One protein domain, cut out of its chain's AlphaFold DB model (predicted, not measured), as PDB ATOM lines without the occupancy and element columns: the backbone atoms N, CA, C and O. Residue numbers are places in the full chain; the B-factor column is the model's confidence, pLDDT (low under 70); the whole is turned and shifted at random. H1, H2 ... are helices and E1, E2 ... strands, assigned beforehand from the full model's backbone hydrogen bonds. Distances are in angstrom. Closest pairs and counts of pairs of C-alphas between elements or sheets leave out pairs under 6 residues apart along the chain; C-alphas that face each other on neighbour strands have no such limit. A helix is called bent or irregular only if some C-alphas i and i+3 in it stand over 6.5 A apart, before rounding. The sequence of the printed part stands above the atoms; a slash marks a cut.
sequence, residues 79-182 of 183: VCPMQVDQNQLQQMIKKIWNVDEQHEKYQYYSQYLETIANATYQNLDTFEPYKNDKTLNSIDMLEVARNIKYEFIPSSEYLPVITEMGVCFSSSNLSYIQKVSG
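What this domain is: This is residues 79 to 182 of the 183 residues of an uncharacterized protein of Aedes albopictus (UniProt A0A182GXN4). The model is an elongated body in three successive parts: a cluster of four short, mostly crossed helices, a small two-stranded hairpin, E1 and E2, and a last helix, H5, at the far end beyond the hairpin. In the cluster H2 has H1 on one side and H3 on the other, and H4 sits between H2 and the hairpin. The printed part has 104 residues with five named helices and two named strands, in the order H1, H2, H3, H4, E1, E2, H5; the sheet E1 - E2 is antiparallel and the class is mostly helix. The whole is only just compact, close to loose, with a radius of gyration of the C-alphas of 15.0 A, and spans 46 by 27 by 22 A.

How they stand to each other: Strands E1, residues 159 to 163, and E2, residues 166 to 170, form an antiparallel hairpin, with 139 degrees between their directions. N 161 and O 168 are 2.8 A apart and N 168 and O 161 2.9 A, both within hydrogen-bond range. For H4, residues 141 to 148, the closest C-alphas to E2 are those of Arg 146 and Val 167, 6.4 A apart. H2, residues 106 to 117, is the hub and touches three helices. With its residues 113 to 117 alone it touches H4, about perpendicular at 79 degrees; the closest C-alphas, of Ala 117 and Ala 145, are 4.5 A apart. H1, residues 86 to 97, touches H2 with residues 89 to 93 alone, only just about perpendicular at 70.2 degrees, the closest C-alphas being those of Ile 93 and Tyr 109, 6.8 A apart. H1 also touches H4 at a steep tilt of 40 degrees, opposite ways, with the C-alphas of Gln 88 and Ile 148 closest at 5.1 A. H3, residues 124 to 130, forms a helical hairpin with H2, at a shallow tilt of 23 degrees, opposite ways; the closest C-alphas, of Thr 115 and Thr 126, are 6.9 A apart. H1 and H3 are apart. H5, residues 173 to 181, touches no helix; its closest C-alpha pair with E1 is Ser 175 and Leu 159, 5.7 A. Every O i to N i+4 pair is within hydrogen-bond range in H1, H2, H4 and H5, against 0 of 3 in H3, where 3 of 4 O i to N i+3 pairs are.

Where its parts are: H1 begins at C-alpha 86, (163.848, 166.457, 114.455), and is 16.3 A long; H2 is 16.5 A. H3, 11.5 A, is irregular, with C-alphas 126 and 129 7.2 A apart. H4 measures 10.7 A, E1 12.5 A and E2 12.4 A. E1 begins at C-alpha 159, (173.928, 183.444, 106.069). H5, 12.5 A, ends at C-alpha 181, (172.915, 196.262, 106.572).

The domain as a whole: The C-alphas of Glu 104 and Asn 173, 46.5 A apart, are the two farthest apart. The printed part has no cut and no long link. Mean pLDDT of the printed part is 86.0; residues 152 to 156 and 173 to 182 are under 70.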
ATOM      1  N   VAL A  79     177.084 175.713 101.744       88.38
ATOM      2  CA  VAL A  79     176.816 174.391 102.310       88.38
ATOM      3  C   VAL A  79     175.314 174.199 102.439       88.38
ATOM      4  O   VAL A  79     174.614 175.059 102.971       88.38
ATOM      5  N   CYS A  80     174.820 173.061 101.964       88.25
ATOM      6  CA  CYS A  80     173.405 172.712 101.990       88.25
ATOM      7  C   CYS A  80     173.214 171.480 102.888       88.25
ATOM      8  O   CYS A  80     173.612 170.380 102.494       88.25
ATOM      9  N   PRO A  81     172.659 171.625 104.103       86.81
ATOM     10  CA  PRO A  81     172.387 170.481 104.959       86.81
ATOM     11  C   PRO A  81     171.277 169.619 104.351       86.81
ATOM     12  O   PRO A  81     170.201 170.105 104.009       86.81
ATOM     13  N   MET A  82     171.529 168.316 104.232       84.56
ATOM     14  CA  MET A  82     170.521 167.345 103.779       84.56
ATOM     15  C   MET A  82     169.657 166.817 104.932       84.56
ATOM     16  O   MET A  82     168.619 166.209 104.699       84.56
ATOM     17  N   GLN A  83     170.092 167.035 106.174       87.56
ATOM     18  CA  GLN A  83     169.403 166.566 107.371       87.56
ATOM     19  C   GLN A  83     168.461 167.636 107.929       87.56
ATOM     20  O   GLN A  83     168.734 168.839 107.864       87.56
ATOM     21  N   VAL A  84     167.354 167.159 108.490       89.75
ATOM     22  CA  VAL A  84     166.335 167.951 109.183       89.75
ATOM     23  C   VAL A  84     166.532 167.769 110.687       89.75
ATOM     24  O   VAL A  84     166.779 166.652 111.149       89.75
ATOM     25  N   ASP A  85     166.437 168.858 111.445       91.31
ATOM     26  CA  ASP A  85     166.427 168.817 112.904       91.31
ATOM     27  C   ASP A  85     165.058 168.317 113.385       91.31
ATOM     28  O   ASP A  85     164.030 168.974 113.219       91.31
ATOM     29  N   GLN A  86     165.058 167.131 113.990       91.25
ATOM     30  CA  GLN A  86     163.848 166.457 114.455       91.25
ATOM     31  C   GLN A  86     163.136 167.227 115.579       91.25
ATOM     32  O   GLN A  86     161.907 167.216 115.641       91.25
ATOM     33  N   ASN A  87     163.867 167.961 116.425       91.81
ATOM     34  CA  ASN A  87     163.252 168.770 117.479       91.81
ATOM     35  C   ASN A  87     162.530 169.985 116.880       91.81
ATOM     36  O   ASN A  87     161.415 170.309 117.287       91.81
ATOM     37  N   GLN A  88     163.149 170.645 115.896       92.00
ATOM     38  CA  GLN A  88     162.530 171.773 115.187       92.00
ATOM     39  C   GLN A  88     161.322 171.319 114.368       92.00
ATOM     40  O   GLN A  88     160.291 171.989 114.349       92.00
ATOM     41  N   LEU A  89     161.419 170.147 113.738       93.19
ATOM     42  CA  LEU A  89     160.319 169.519 113.014       93.19
ATOM     43  C   LEU A  89     159.105 169.301 113.929       93.19
ATOM     44  O   LEU A  89     158.007 169.760 113.615       93.19
ATOM     45  N   GLN A  90     159.313 168.683 115.094       93.38
ATOM     46  CA  GLN A  90     158.273 168.474 116.106       93.38
ATOM     47  C   GLN A  90     157.629 169.786 116.563       93.38
ATOM     48  O   GLN A  90     156.400 169.905 116.609       93.38
ATOM     49  N   GLN A  91     158.450 170.795 116.865       93.31
ATOM     50  CA  GLN A  91     157.971 172.115 117.273       93.31
ATOM     51  C   GLN A  91     157.148 172.790 116.171       93.31
ATOM     52  O   GLN A  91     156.112 173.387 116.467       93.31
ATOM     53  N   MET A  92     157.554 172.656 114.908       92.69
ATOM     54  CA  MET A  92     156.825 173.210 113.767       92.69
ATOM     55  C   MET A  92     155.489 172.504 113.529       92.69
ATOM     56  O   MET A  92     154.486 173.185 113.315       92.69
ATOM     57  N   ILE A  93     155.425 171.172 113.640       93.31
ATOM     58  CA  ILE A  93     154.155 170.428 113.537       93.31
ATOM     59  C   ILE A  93     153.184 170.887 114.629       93.31
ATOM     60  O   ILE A  93     152.019 171.193 114.353       93.31
ATOM     61  N   LYS A  94     153.682 171.006 115.863       93.44
ATOM     62  CA  LYS A  94     152.898 171.500 116.994       93.44
ATOM     63  C   LYS A  94     152.450 172.951 116.791       93.44
ATOM     64  O   LYS A  94     151.307 173.275 117.092       93.44
ATOM     65  N   LYS A  95     153.302 173.814 116.233       91.88
ATOM     66  CA  LYS A  95     152.982 175.222 115.942       91.88
ATOM     67  C   LYS A  95     151.890 175.366 114.876       91.88
ATOM     68  O   LYS A  95     151.013 176.208 115.035       91.88
ATOM     69  N   ILE A  96     151.949 174.579 113.800       91.44
ATOM     70  CA  ILE A  96     151.046 174.724 112.645       91.44
ATOM     71  C   ILE A  96     149.699 174.035 112.893       91.44
ATOM     72  O   ILE A  96     148.655 174.634 112.644       91.44
ATOM     73  N   TRP A  97     149.706 172.789 113.383       91.00
ATOM     74  CA  TRP A  97     148.488 171.973 113.495       91.00
ATOM     75  C   TRP A  97     148.065 171.669 114.934       91.00
ATOM     76  O   TRP A  97     146.998 171.091 115.129       91.00
ATOM     77  N   ASN A  98     148.856 172.057 115.943       91.69
ATOM     78  CA  ASN A  98     148.621 171.715 117.352       91.69
ATOM     79  C   ASN A  98     148.490 170.197 117.575       91.69
ATOM     80  O   ASN A  98     147.606 169.720 118.286       91.69
ATOM     81  N   VAL A  99     149.372 169.446 116.911       91.94
ATOM     82  CA  VAL A  99     149.413 167.982 116.905       91.94
ATOM     83  C   VAL A  99     150.669 167.485 117.628       91.94
ATOM     84  O   VAL A  99     151.756 168.010 117.401       91.94
ATOM     85  N   ASP A 100     150.516 166.449 118.457       90.50
ATOM     86  CA  ASP A 100     151.612 165.735 119.127       90.50
ATOM     87  C   ASP A 100     151.913 164.382 118.437       90.50
ATOM     88  O   ASP A 100     151.128 163.897 117.619       90.50
ATOM     89  N   GLU A 101     153.030 163.735 118.797       87.50
ATOM     90  CA  GLU A 101     153.541 162.495 118.170       87.50
ATOM     91  C   GLU A 101     152.548 161.318 118.139       87.50
ATOM     92  O   GLU A 101     152.638 160.436 117.289       87.50
ATOM     93  N   GLN A 102     151.593 161.294 119.068       89.19
ATOM     94  CA  GLN A 102     150.616 160.211 119.232       89.19
ATOM     95  C   GLN A 102     149.436 160.311 118.255       89.19
ATOM     96  O   GLN A 102     148.604 159.405 118.184       89.19
ATOM     97  N   HIS A 103     149.321 161.416 117.522       91.62
ATOM     98  CA  HIS A 103     148.204 161.647 116.620       91.62
ATOM     99  C   HIS A 103     148.376 160.875 115.307       91.62
ATOM    100  O   HIS A 103     149.440 160.876 114.696       91.62
ATOM    101  N   GLU A 104     147.278 160.322 114.791       92.38
ATOM    102  CA  GLU A 104     147.237 159.556 113.535       92.38
ATOM    103  C   GLU A 104     147.880 160.267 112.324       92.38
ATOM    104  O   GLU A 104     148.535 159.633 111.503       92.38
ATOM    105  N   LYS A 105     147.750 161.599 112.219       90.50
ATOM    106  CA  LYS A 105     148.275 162.400 111.102       90.50
ATOM    107  C   LYS A 105     149.683 162.947 111.333       90.50
ATOM    108  O   LYS A 105     150.220 163.597 110.440       90.50
ATOM    109  N   TYR A 106     150.292 162.692 112.490       93.06
ATOM    110  CA  TYR A 106     151.623 163.209 112.803       93.06
ATOM    111  C   TYR A 106     152.653 162.786 111.745       93.06
ATOM    112  O   TYR A 106     153.377 163.622 111.212       93.06
ATOM    113  N   GLN A 107     152.646 161.505 111.364       93.94
ATOM    114  CA  GLN A 107     153.546 160.965 110.338       93.94
ATOM    115  C   GLN A 107     153.335 161.623 108.967       93.94
ATOM    116  O   GLN A 107     154.301 161.934 108.277       93.94
ATOM    117  N   TYR A 108     152.080 161.900 108.598       94.06
ATOM    118  CA  TYR A 108     151.744 162.582 107.348       94.06
ATOM    119  C   TYR A 108     152.303 164.013 107.312       94.06
ATOM    120  O   TYR A 108     152.951 164.403 106.342       94.06
ATOM    121  N   TYR A 109     152.117 164.781 108.391       93.31
ATOM    122  CA  TYR A 109     152.659 166.139 108.489       93.31
ATOM    123  C   TYR A 109     154.188 166.154 108.568       93.31
ATOM    124  O   TYR A 109     154.819 167.009 107.951       93.31
ATOM    125  N   SER A 110     154.788 165.182 109.257       93.88
ATOM    126  CA  SER A 110     156.242 165.009 109.320       93.88
ATOM    127  C   SER A 110     156.845 164.817 107.929       93.88
ATOM    128  O   SER A 110     157.741 165.563 107.539       93.88
ATOM    129  N   GLN A 111     156.305 163.882 107.141       94.19
ATOM    130  CA  GLN A 111     156.774 163.620 105.776       94.19
ATOM    131  C   GLN A 111     156.587 164.830 104.853       94.19
ATOM    132  O   GLN A 111     157.446 165.112 104.014       94.19
ATOM    133  N   TYR A 112     155.497 165.580 105.024       94.31
ATOM    134  CA  TYR A 112     155.257 166.802 104.262       94.31
ATOM    135  C   TYR A 112     156.294 167.894 104.560       94.31
ATOM    136  O   TYR A 112     156.891 168.447 103.635       94.31
ATOM    137  N   LEU A 113     156.559 168.185 105.838       93.94
ATOM    138  CA  LEU A 113     157.563 169.183 106.218       93.94
ATOM    139  C   LEU A 113     158.984 168.755 105.807       93.94
ATOM    140  O   LEU A 113     159.766 169.592 105.361       93.94
ATOM    141  N   GLU A 114     159.316 167.464 105.880       93.12
ATOM    142  CA  GLU A 114     160.593 166.948 105.364       93.12
ATOM    143  C   GLU A 114     160.712 167.103 103.844       93.12
ATOM    144  O   GLU A 114     161.785 167.445 103.340       93.12
ATOM    145  N   THR A 115     159.608 166.917 103.115       93.62
ATOM    146  CA  THR A 115     159.542 167.152 101.666       93.62
ATOM    147  C   THR A 115     159.784 168.630 101.349       93.62
ATOM    148  O   THR A 115     160.550 168.940 100.442       93.62
ATOM    149  N   ILE A 116     159.228 169.550 102.147       92.75
ATOM    150  CA  ILE A 116     159.520 170.988 102.046       92.75
ATOM    151  C   ILE A 116     161.005 171.279 102.302       92.75
ATOM    152  O   ILE A 116     161.631 171.991 101.517       92.75
ATOM    153  N   ALA A 117     161.594 170.728 103.368       91.19
ATOM    154  CA  ALA A 117     163.010 170.946 103.671       91.19
ATOM    155  C   ALA A 117     163.934 170.429 102.565       91.19
ATOM    156  O   ALA A 117     164.941 171.058 102.244       91.19
ATOM    157  N   ASN A 118     163.627 169.261 102.012       91.69
ATOM    158  CA  ASN A 118     164.477 168.572 101.044       91.69
ATOM    159  C   ASN A 118     164.033 168.802  99.596       91.69
ATOM    160  O   ASN A 118     164.461 168.074  98.697       91.69
ATOM    161  N   ALA A 119     163.217 169.831  99.368       91.88
ATOM    162  CA  ALA A 119     162.825 170.266  98.044       91.88
ATOM    163  C   ALA A 119     164.030 170.837  97.285       91.88
ATOM    164  O   ALA A 119     164.711 171.764  97.726       91.88
ATOM    165  N   THR A 120     164.258 170.283  96.108       91.81
ATOM    166  CA  THR A 120     165.241 170.698  95.111       91.81
ATOM    167  C   THR A 120     164.525 170.843  93.778       91.81
ATOM    168  O   THR A 120     163.434 170.306  93.580       91.81
ATOM    169  N   TYR A 121     165.159 171.505  92.815       90.50
ATOM    170  CA  TYR A 121     164.604 171.603  91.467       90.50
ATOM    171  C   TYR A 121     164.335 170.227  90.819       90.50
ATOM    172  O   TYR A 121     163.449 170.102  89.978       90.50
ATOM    173  N   GLN A 122     165.079 169.186  91.209       90.69
ATOM    174  CA  GLN A 122     165.000 167.861  90.588       90.69
ATOM    175  C   GLN A 122     163.889 166.967  91.148       90.69
ATOM    176  O   GLN A 122     163.473 166.050  90.451       90.69
ATOM    177  N   ASN A 123     163.421 167.210  92.375       92.56
ATOM    178  CA  ASN A 123     162.505 166.316  93.097       92.56
ATOM    179  C   ASN A 123     161.174 166.993  93.469       92.56
ATOM    180  O   ASN A 123     160.554 166.649  94.476       92.56
ATOM    181  N   LEU A 124     160.726 167.977  92.684       91.81
ATOM    182  CA  LEU A 124     159.452 168.674  92.919       91.81
ATOM    183  C   LEU A 124     158.218 167.775  92.725       91.81
ATOM    184  O   LEU A 124     157.136 168.095  93.213       91.81
ATOM    185  N   ASP A 125     158.366 166.648  92.038       94.06
ATOM    186  CA  ASP A 125     157.347 165.607  91.888       94.06
ATOM    187  C   ASP A 125     156.938 164.979  93.232       94.06
ATOM    188  O   ASP A 125     155.786 164.584  93.403       94.06
ATOM    189  N   THR A 126     157.823 164.995  94.234       93.94
ATOM    190  CA  THR A 126     157.535 164.495  95.592       93.94
ATOM    191  C   THR A 126     156.387 165.227  96.298       93.94
ATOM    192  O   THR A 126     155.833 164.709  97.270       93.94
ATOM    193  N   PHE A 127     155.967 166.392  95.794       93.81
ATOM    194  CA  PHE A 127     154.807 167.127  96.302       93.81
ATOM    195  C   PHE A 127     153.452 166.588  95.812       93.81
ATOM    196  O   PHE A 127     152.411 166.978  96.348       93.81
ATOM    197  N   GLU A 128     153.431 165.693  94.821       93.75
ATOM    198  CA  GLU A 128     152.202 165.161  94.220       93.75
ATOM    199  C   GLU A 128     151.194 164.571  95.234       93.75
ATOM    200  O   GLU A 128     150.009 164.922  95.142       93.75
ATOM    201  N   PRO A 129     151.605 163.779  96.251       93.44
ATOM    202  CA  PRO A 129     150.680 163.201  97.234       93.44
ATOM    203  C   PRO A 129     149.910 164.241  98.061       93.44
ATOM    204  O   PRO A 129     148.837 163.949  98.590       93.44
ATOM    205  N   TYR A 130     150.439 165.462  98.169       92.81
ATOM    206  CA  TYR A 130     149.911 166.525  99.027       92.81
ATOM    207  C   TYR A 130     149.019 167.522  98.273       92.81
ATOM    208  O   TYR A 130     148.356 168.355  98.886       92.81
ATOM    209  N   LYS A 131     148.946 167.418  96.938       90.06
ATOM    210  CA  LYS A 131     148.276 168.381  96.044       90.06
ATOM    211  C   LYS A 131     146.813 168.682  96.397       90.06
ATOM    212  O   LYS A 131     146.340 169.792  96.165       90.06
ATOM    213  N   ASN A 132     146.078 167.689  96.896       91.06
ATOM    214  CA  ASN A 132     144.634 167.797  97.126       91.06
ATOM    215  C   ASN A 132     144.269 168.203  98.564       91.06
ATOM    216  O   ASN A 132     143.089 168.432  98.845       91.06
ATOM    217  N   ASP A 133     145.243 168.295  99.471       90.06
ATOM    218  CA  ASP A 133     144.982 168.627 100.867       90.06
ATOM    219  C   ASP A 133     144.953 170.148 101.076       90.06
ATOM    220  O   ASP A 133     145.971 170.835 101.136       90.06
ATOM    221  N   LYS A 134     143.741 170.688 101.234       86.44
ATOM    222  CA  LYS A 134     143.530 172.124 101.464       86.44
ATOM    223  C   LYS A 134     144.076 172.607 102.808       86.44
ATOM    224  O   LYS A 134     144.269 173.812 102.958       86.44
ATOM    225  N   THR A 135     144.314 171.710 103.767       84.19
ATOM    226  CA  THR A 135     144.870 172.070 105.082       84.19
ATOM    227  C   THR A 135     146.331 172.512 105.000       84.19
ATOM    228  O   THR A 135     146.825 173.136 105.935       84.19
ATOM    229  N   LEU A 136     147.001 172.245 103.873       87.50
ATOM    230  CA  LEU A 136     148.407 172.580 103.643       87.50
ATOM    231  C   LEU A 136     148.605 173.922 102.915       87.50
ATOM    232  O   LEU A 136     149.710 174.453 102.875       87.50
ATOM    233  N   ASN A 137     147.537 174.510 102.364       82.81
ATOM    234  CA  ASN A 137     147.626 175.685 101.486       82.81
ATOM    235  C   ASN A 137     148.037 176.985 102.195       82.81
ATOM    236  O   ASN A 137     148.483 177.918 101.533       82.81
ATOM    237  N   SER A 138     147.846 177.086 103.512       82.81
ATOM    238  CA  SER A 138     148.140 178.300 104.289       82.81
ATOM    239  C   SER A 138     149.545 178.317 104.897       82.81
ATOM    240  O   SER A 138     149.829 179.165 105.738       82.81
ATOM    241  N   ILE A 139     150.401 177.361 104.536       88.81
ATOM    242  CA  ILE A 139     151.706 177.165 105.168       88.81
ATOM    243  C   ILE A 139     152.770 177.952 104.412       88.81
ATOM    244  O   ILE A 139     152.928 177.800 103.200       88.81
ATOM    245  N   ASP A 140     153.541 178.752 105.146       91.00
ATOM    246  CA  ASP A 140     154.752 179.367 104.613       91.00
ATOM    247  C   ASP A 140     155.851 178.299 104.494       91.00
ATOM    248  O   ASP A 140     156.560 177.969 105.449       91.00
ATOM    249  N   MET A 141     155.972 177.725 103.293       90.69
ATOM    250  CA  MET A 141     156.971 176.698 102.988       90.69
ATOM    251  C   MET A 141     158.403 177.206 103.191       90.69
ATOM    252  O   MET A 141     159.289 176.419 103.521       90.69
ATOM    253  N   LEU A 142     158.648 178.509 103.014       88.88
ATOM    254  CA  LEU A 142     159.977 179.088 103.183       88.88
ATOM    255  C   LEU A 142     160.334 179.230 104.665       88.88
ATOM    256  O   LEU A 142     161.466 178.924 105.041       88.88
ATOM    257  N   GLU A 143     159.386 179.655 105.505       89.94
ATOM    258  CA  GLU A 143     159.567 179.667 106.964       89.94
ATOM    259  C   GLU A 143     159.860 178.252 107.480       89.94
ATOM    260  O   GLU A 143     160.819 178.048 108.228       89.94
ATOM    261  N   VAL A 144     159.084 177.266 107.020       91.06
ATOM    262  CA  VAL A 144     159.301 175.851 107.340       91.06
ATOM    263  C   VAL A 144     160.707 175.419 106.942       91.06
ATOM    264  O   VAL A 144     161.470 174.989 107.805       91.06
ATOM    265  N   ALA A 145     161.076 175.573 105.666       90.06
ATOM    266  CA  ALA A 145     162.361 175.116 105.149       90.06
ATOM    267  C   ALA A 145     163.560 175.769 105.859       90.06
ATOM    268  O   ALA A 145     164.609 175.141 105.984       90.06
ATOM    269  N   ARG A 146     163.419 177.011 106.339       87.31
ATOM    270  CA  ARG A 146     164.469 177.710 107.094       87.31
ATOM    271  C   ARG A 146     164.619 177.198 108.521       87.31
ATOM    272  O   ARG A 146     165.747 177.038 108.972       87.31
ATOM    273  N   ASN A 147     163.512 176.944 109.214       87.94
ATOM    274  CA  ASN A 147     163.539 176.653 110.649       87.94
ATOM    275  C   ASN A 147     163.821 175.182 110.974       87.94
ATOM    276  O   ASN A 147     164.332 174.891 112.050       87.94
ATOM    277  N   ILE A 148     163.494 174.252 110.070       89.38
ATOM    278  CA  ILE A 148     163.668 172.810 110.330       89.38
ATOM    279  C   ILE A 148     164.997 172.250 109.819       89.38
ATOM    280  O   ILE A 148     165.370 171.134 110.176       89.38
ATOM    281  N   LYS A 149     165.720 172.976 108.961       85.56
ATOM    282  CA  LYS A 149     167.036 172.530 108.489       85.56
ATOM    283  C   LYS A 149     168.041 172.538 109.633       85.56
ATOM    284  O   LYS A 149     168.072 173.456 110.444       85.56
ATOM    285  N   TYR A 150     168.901 171.525 109.653       81.38
ATOM    286  CA  TYR A 150     169.958 171.442 110.649       81.38
ATOM    287  C   TYR A 150     170.997 172.554 110.439       81.38
ATOM    288  O   TYR A 150     171.656 172.618 109.396       81.38
ATOM    289  N   GLU A 151     171.183 173.411 111.440       72.25
ATOM    290  CA  GLU A 151     172.181 174.480 111.412       72.25
ATOM    291  C   GLU A 151     173.546 173.926 111.864       72.25
ATOM    292  O   GLU A 151     173.949 174.032 113.018       72.25
ATOM    293  N   PHE A 152     174.270 173.271 110.948       64.06
ATOM    294  CA  PHE A 152     175.596 172.690 111.239       64.06
ATOM    295  C   PHE A 152     176.700 173.749 111.414       64.06
ATOM    296  O   PHE A 152     177.797 173.438 111.878       64.06
ATOM    297  N   ILE A 153     176.458 174.995 111.003       64.38
ATOM    298  CA  ILE A 153     177.517 175.976 110.763       64.38
ATOM    299  C   ILE A 153     177.327 177.181 111.681       64.38
ATOM    300  O   ILE A 153     176.220 177.709 111.744       64.38
ATOM    301  N   PRO A 154     178.383 177.670 112.361       62.69
ATOM    302  CA  PRO A 154     178.273 178.867 113.182       62.69
ATOM    303  C   PRO A 154     177.790 180.054 112.334       62.69
ATOM    304  O   PRO A 154     178.516 180.553 111.468       62.69
ATOM    305  N   SER A 155     176.580 180.538 112.637       61.56
ATOM    306  CA  SER A 155     175.850 181.583 111.894       61.56
ATOM    307  C   SER A 155     176.595 182.920 111.769       61.56
ATOM    308  O   SER A 155     176.230 183.798 110.991       61.56
ATOM    309  N   SER A 156     177.692 183.092 112.511       66.12
ATOM    310  CA  SER A 156     178.507 184.304 112.460       66.12
ATOM    311  C   SER A 156     179.212 184.528 111.114       66.12
ATOM    312  O   SER A 156     179.442 185.688 110.765       66.12
ATOM    313  N   GLU A 157     179.533 183.469 110.361       73.12
ATOM    314  CA  GLU A 157     180.223 183.570 109.061       73.12
ATOM    315  C   GLU A 157     179.330 183.206 107.862       73.12
ATOM    316  O   GLU A 157     179.658 183.570 106.733       73.12
ATOM    317  N   TYR A 158     178.206 182.523 108.086       81.69
ATOM    318  CA  TYR A 158     177.339 182.019 107.023       81.69
ATOM    319  C   TYR A 158     175.914 182.528 107.196       81.69
ATOM    320  O   TYR A 158     175.352 182.441 108.282       81.69
ATOM    321  N   LEU A 159     175.326 183.019 106.104       83.06
ATOM    322  CA  LEU A 159     173.928 183.444 106.069       83.06
ATOM    323  C   LEU A 159     173.074 182.482 105.239       83.06
ATOM    324  O   LEU A 159     173.586 181.908 104.269       83.06
ATOM    325  N   PRO A 160     171.785 182.323 105.585       83.50
ATOM    326  CA  PRO A 160     170.869 181.503 104.813       83.50
ATOM    327  C   PRO A 160     170.617 182.120 103.431       83.50
ATOM    328  O   PRO A 160     170.319 183.306 103.296       83.50
ATOM    329  N   VAL A 161     170.700 181.292 102.395       86.56
ATOM    330  CA  VAL A 161     170.430 181.628 100.995       86.56
ATOM    331  C   VAL A 161     169.534 180.559 100.374       86.56
ATOM    332  O   VAL A 161     169.556 179.399 100.782       86.56
ATOM    333  N   ILE A 162     168.736 180.951  99.383       87.38
ATOM    334  CA  ILE A 162     167.875 180.033  98.631       87.38
ATOM    335  C   ILE A 162     168.586 179.688  97.325       87.38
ATOM    336  O   ILE A 162     169.010 180.590  96.601       87.38
ATOM    337  N   THR A 163     168.714 178.397  97.033       89.19
ATOM    338  CA  THR A 163     169.332 177.871  95.809       89.19
ATOM    339  C   THR A 163     168.405 176.859  95.135       89.19
ATOM    340  O   THR A 163     167.353 176.495  95.663       89.19
ATOM    341  N   GLU A 164     168.810 176.354  93.974       90.25
ATOM    342  CA  GLU A 164     168.183 175.219  93.292       90.25
ATOM    343  C   GLU A 164     168.210 173.916  94.112       90.25
ATOM    344  O   GLU A 164     167.436 172.994  93.840       90.25
ATOM    345  N   MET A 165     169.071 173.859  95.132       89.44
ATOM    346  CA  MET A 165     169.197 172.754  96.083       89.44
ATOM    347  C   MET A 165     168.429 173.004  97.394       89.44
ATOM    348  O   MET A 165     168.574 172.233  98.343       89.44
ATOM    349  N   GLY A 166     167.623 174.071  97.462       87.75
ATOM    350  CA  GLY A 166     166.816 174.432  98.625       87.75
ATOM    351  C   GLY A 166     167.474 175.490  99.514       87.75
ATOM    352  O   GLY A 166     168.183 176.380  99.041       87.75
ATOM    353  N   VAL A 167     167.204 175.430 100.822       88.25
ATOM    354  CA  VAL A 167     167.798 176.354 101.802       88.25
ATOM    355  C   VAL A 167     169.218 175.904 102.142       88.25
ATOM    356  O   VAL A 167     169.434 174.804 102.657       88.25
ATOM    357  N   CYS A 168     170.182 176.779 101.869       88.31
ATOM    358  CA  CYS A 168     171.607 176.563 102.100       88.31
ATOM    359  C   CYS A 168     172.212 177.734 102.881       88.31
ATOM    360  O   CYS A 168     171.565 178.752 103.099       88.31
ATOM    361  N   PHE A 169     173.478 177.616 103.262       87.94
ATOM    362  CA  PHE A 169     174.209 178.620 104.028       87.94
ATOM    363  C   PHE A 169     175.463 179.038 103.267       87.94
ATOM    364  O   PHE A 169     176.248 178.174 102.879       87.94
ATOM    365  N   SER A 170     175.668 180.340 103.043       87.75
ATOM    366  CA  SER A 170     176.789 180.857 102.244       87.75
ATOM    367  C   SER A 170     177.615 181.920 102.971       87.75
ATOM    368  O   SER A 170     177.057 182.832 103.588       87.75
ATOM    369  N   SER A 171     178.942 181.844 102.836       86.38
ATOM    370  CA  SER A 171     179.931 182.787 103.395       86.38
ATOM    371  C   SER A 171     180.426 183.843 102.394       86.38
ATOM    372  O   SER A 171     181.525 184.386 102.513       86.38
ATOM    373  N   SER A 172     179.632 184.131 101.359       79.00
ATOM    374  CA  SER A 172     179.978 185.107 100.321       79.00
ATOM    375  C   SER A 172     180.140 186.547 100.852       79.00
ATOM    376  O   SER A 172     179.638 186.906 101.915       79.00
ATOM    377  N   ASN A 173     180.783 187.428 100.074       67.56
ATOM    378  CA  ASN A 173     180.869 188.857 100.418       67.56
ATOM    379  C   ASN A 173     179.482 189.538 100.444       67.56
ATOM    380  O   ASN A 173     179.270 190.497 101.178       67.56
ATOM    381  N   LEU A 174     178.511 189.015  99.686       68.44
ATOM    382  CA  LEU A 174     177.119 189.457  99.781       68.44
ATOM    383  C   LEU A 174     176.541 189.146 101.168       68.44
ATOM    384  O   LEU A 174     175.851 189.990 101.736       68.44
ATOM    385  N   SER A 175     176.903 187.998 101.744       63.94
ATOM    386  CA  SER A 175     176.515 187.623 103.103       63.94
ATOM    387  C   SER A 175     177.071 188.614 104.137       63.94
ATOM    388  O   SER A 175     176.381 189.013 105.072       63.94
ATOM    389  N   TYR A 176     178.306 189.088 103.946       65.44
ATOM    390  CA  TYR A 176     178.880 190.143 104.787       65.44
ATOM    391  C   TYR A 176     178.098 191.462 104.677       65.44
ATOM    392  O   TYR A 176     177.801 192.082 105.697       65.44
ATOM    393  N   ILE A 177     177.716 191.871 103.461       65.19
ATOM    394  CA  ILE A 177     176.930 193.095 103.239       65.19
ATOM    395  C   ILE A 177     175.562 192.993 103.916       65.19
ATOM    396  O   ILE A 177     175.210 193.901 104.663       65.19
ATOM    397  N   GLN A 178     174.837 191.886 103.720       65.25
ATOM    398  CA  GLN A 178     173.528 191.648 104.341       65.25
ATOM    399  C   GLN A 178     173.600 191.754 105.869       65.25
ATOM    400  O   GLN A 178     172.813 192.483 106.476       65.25
ATOM    401  N   LYS A 179     174.628 191.138 106.469       65.25
ATOM    402  CA  LYS A 179     174.895 191.209 107.910       65.25
ATOM    403  C   LYS A 179     175.142 192.640 108.404       65.25
ATOM    404  O   LYS A 179     174.656 193.004 109.470       65.25
ATOM    405  N   VAL A 180     175.901 193.449 107.661       64.38
ATOM    406  CA  VAL A 180     176.193 194.851 108.026       64.38
ATOM    407  C   VAL A 180     174.968 195.750 107.842       64.38
ATOM    408  O   VAL A 180     174.773 196.678 108.625       64.38
ATOM    409  N   SER A 181     174.125 195.478 106.845       67.00
ATOM    410  CA  SER A 181     172.915 196.262 106.572       67.00
ATOM    411  C   SER A 181     171.742 195.995 107.523       67.00
ATOM    412  O   SER A 181     170.747 196.708 107.435       67.00
ATOM    413  N   GLY A 182     171.843 195.014 108.430       56.19
ATOM    414  CA  GLY A 182     170.771 194.688 109.382       56.19
ATOM    415  C   GLY A 182     169.478 194.197 108.720       56.19
ATOM    416  O   GLY A 182     168.402 194.399 109.283       56.19
TER     417      GLY A 182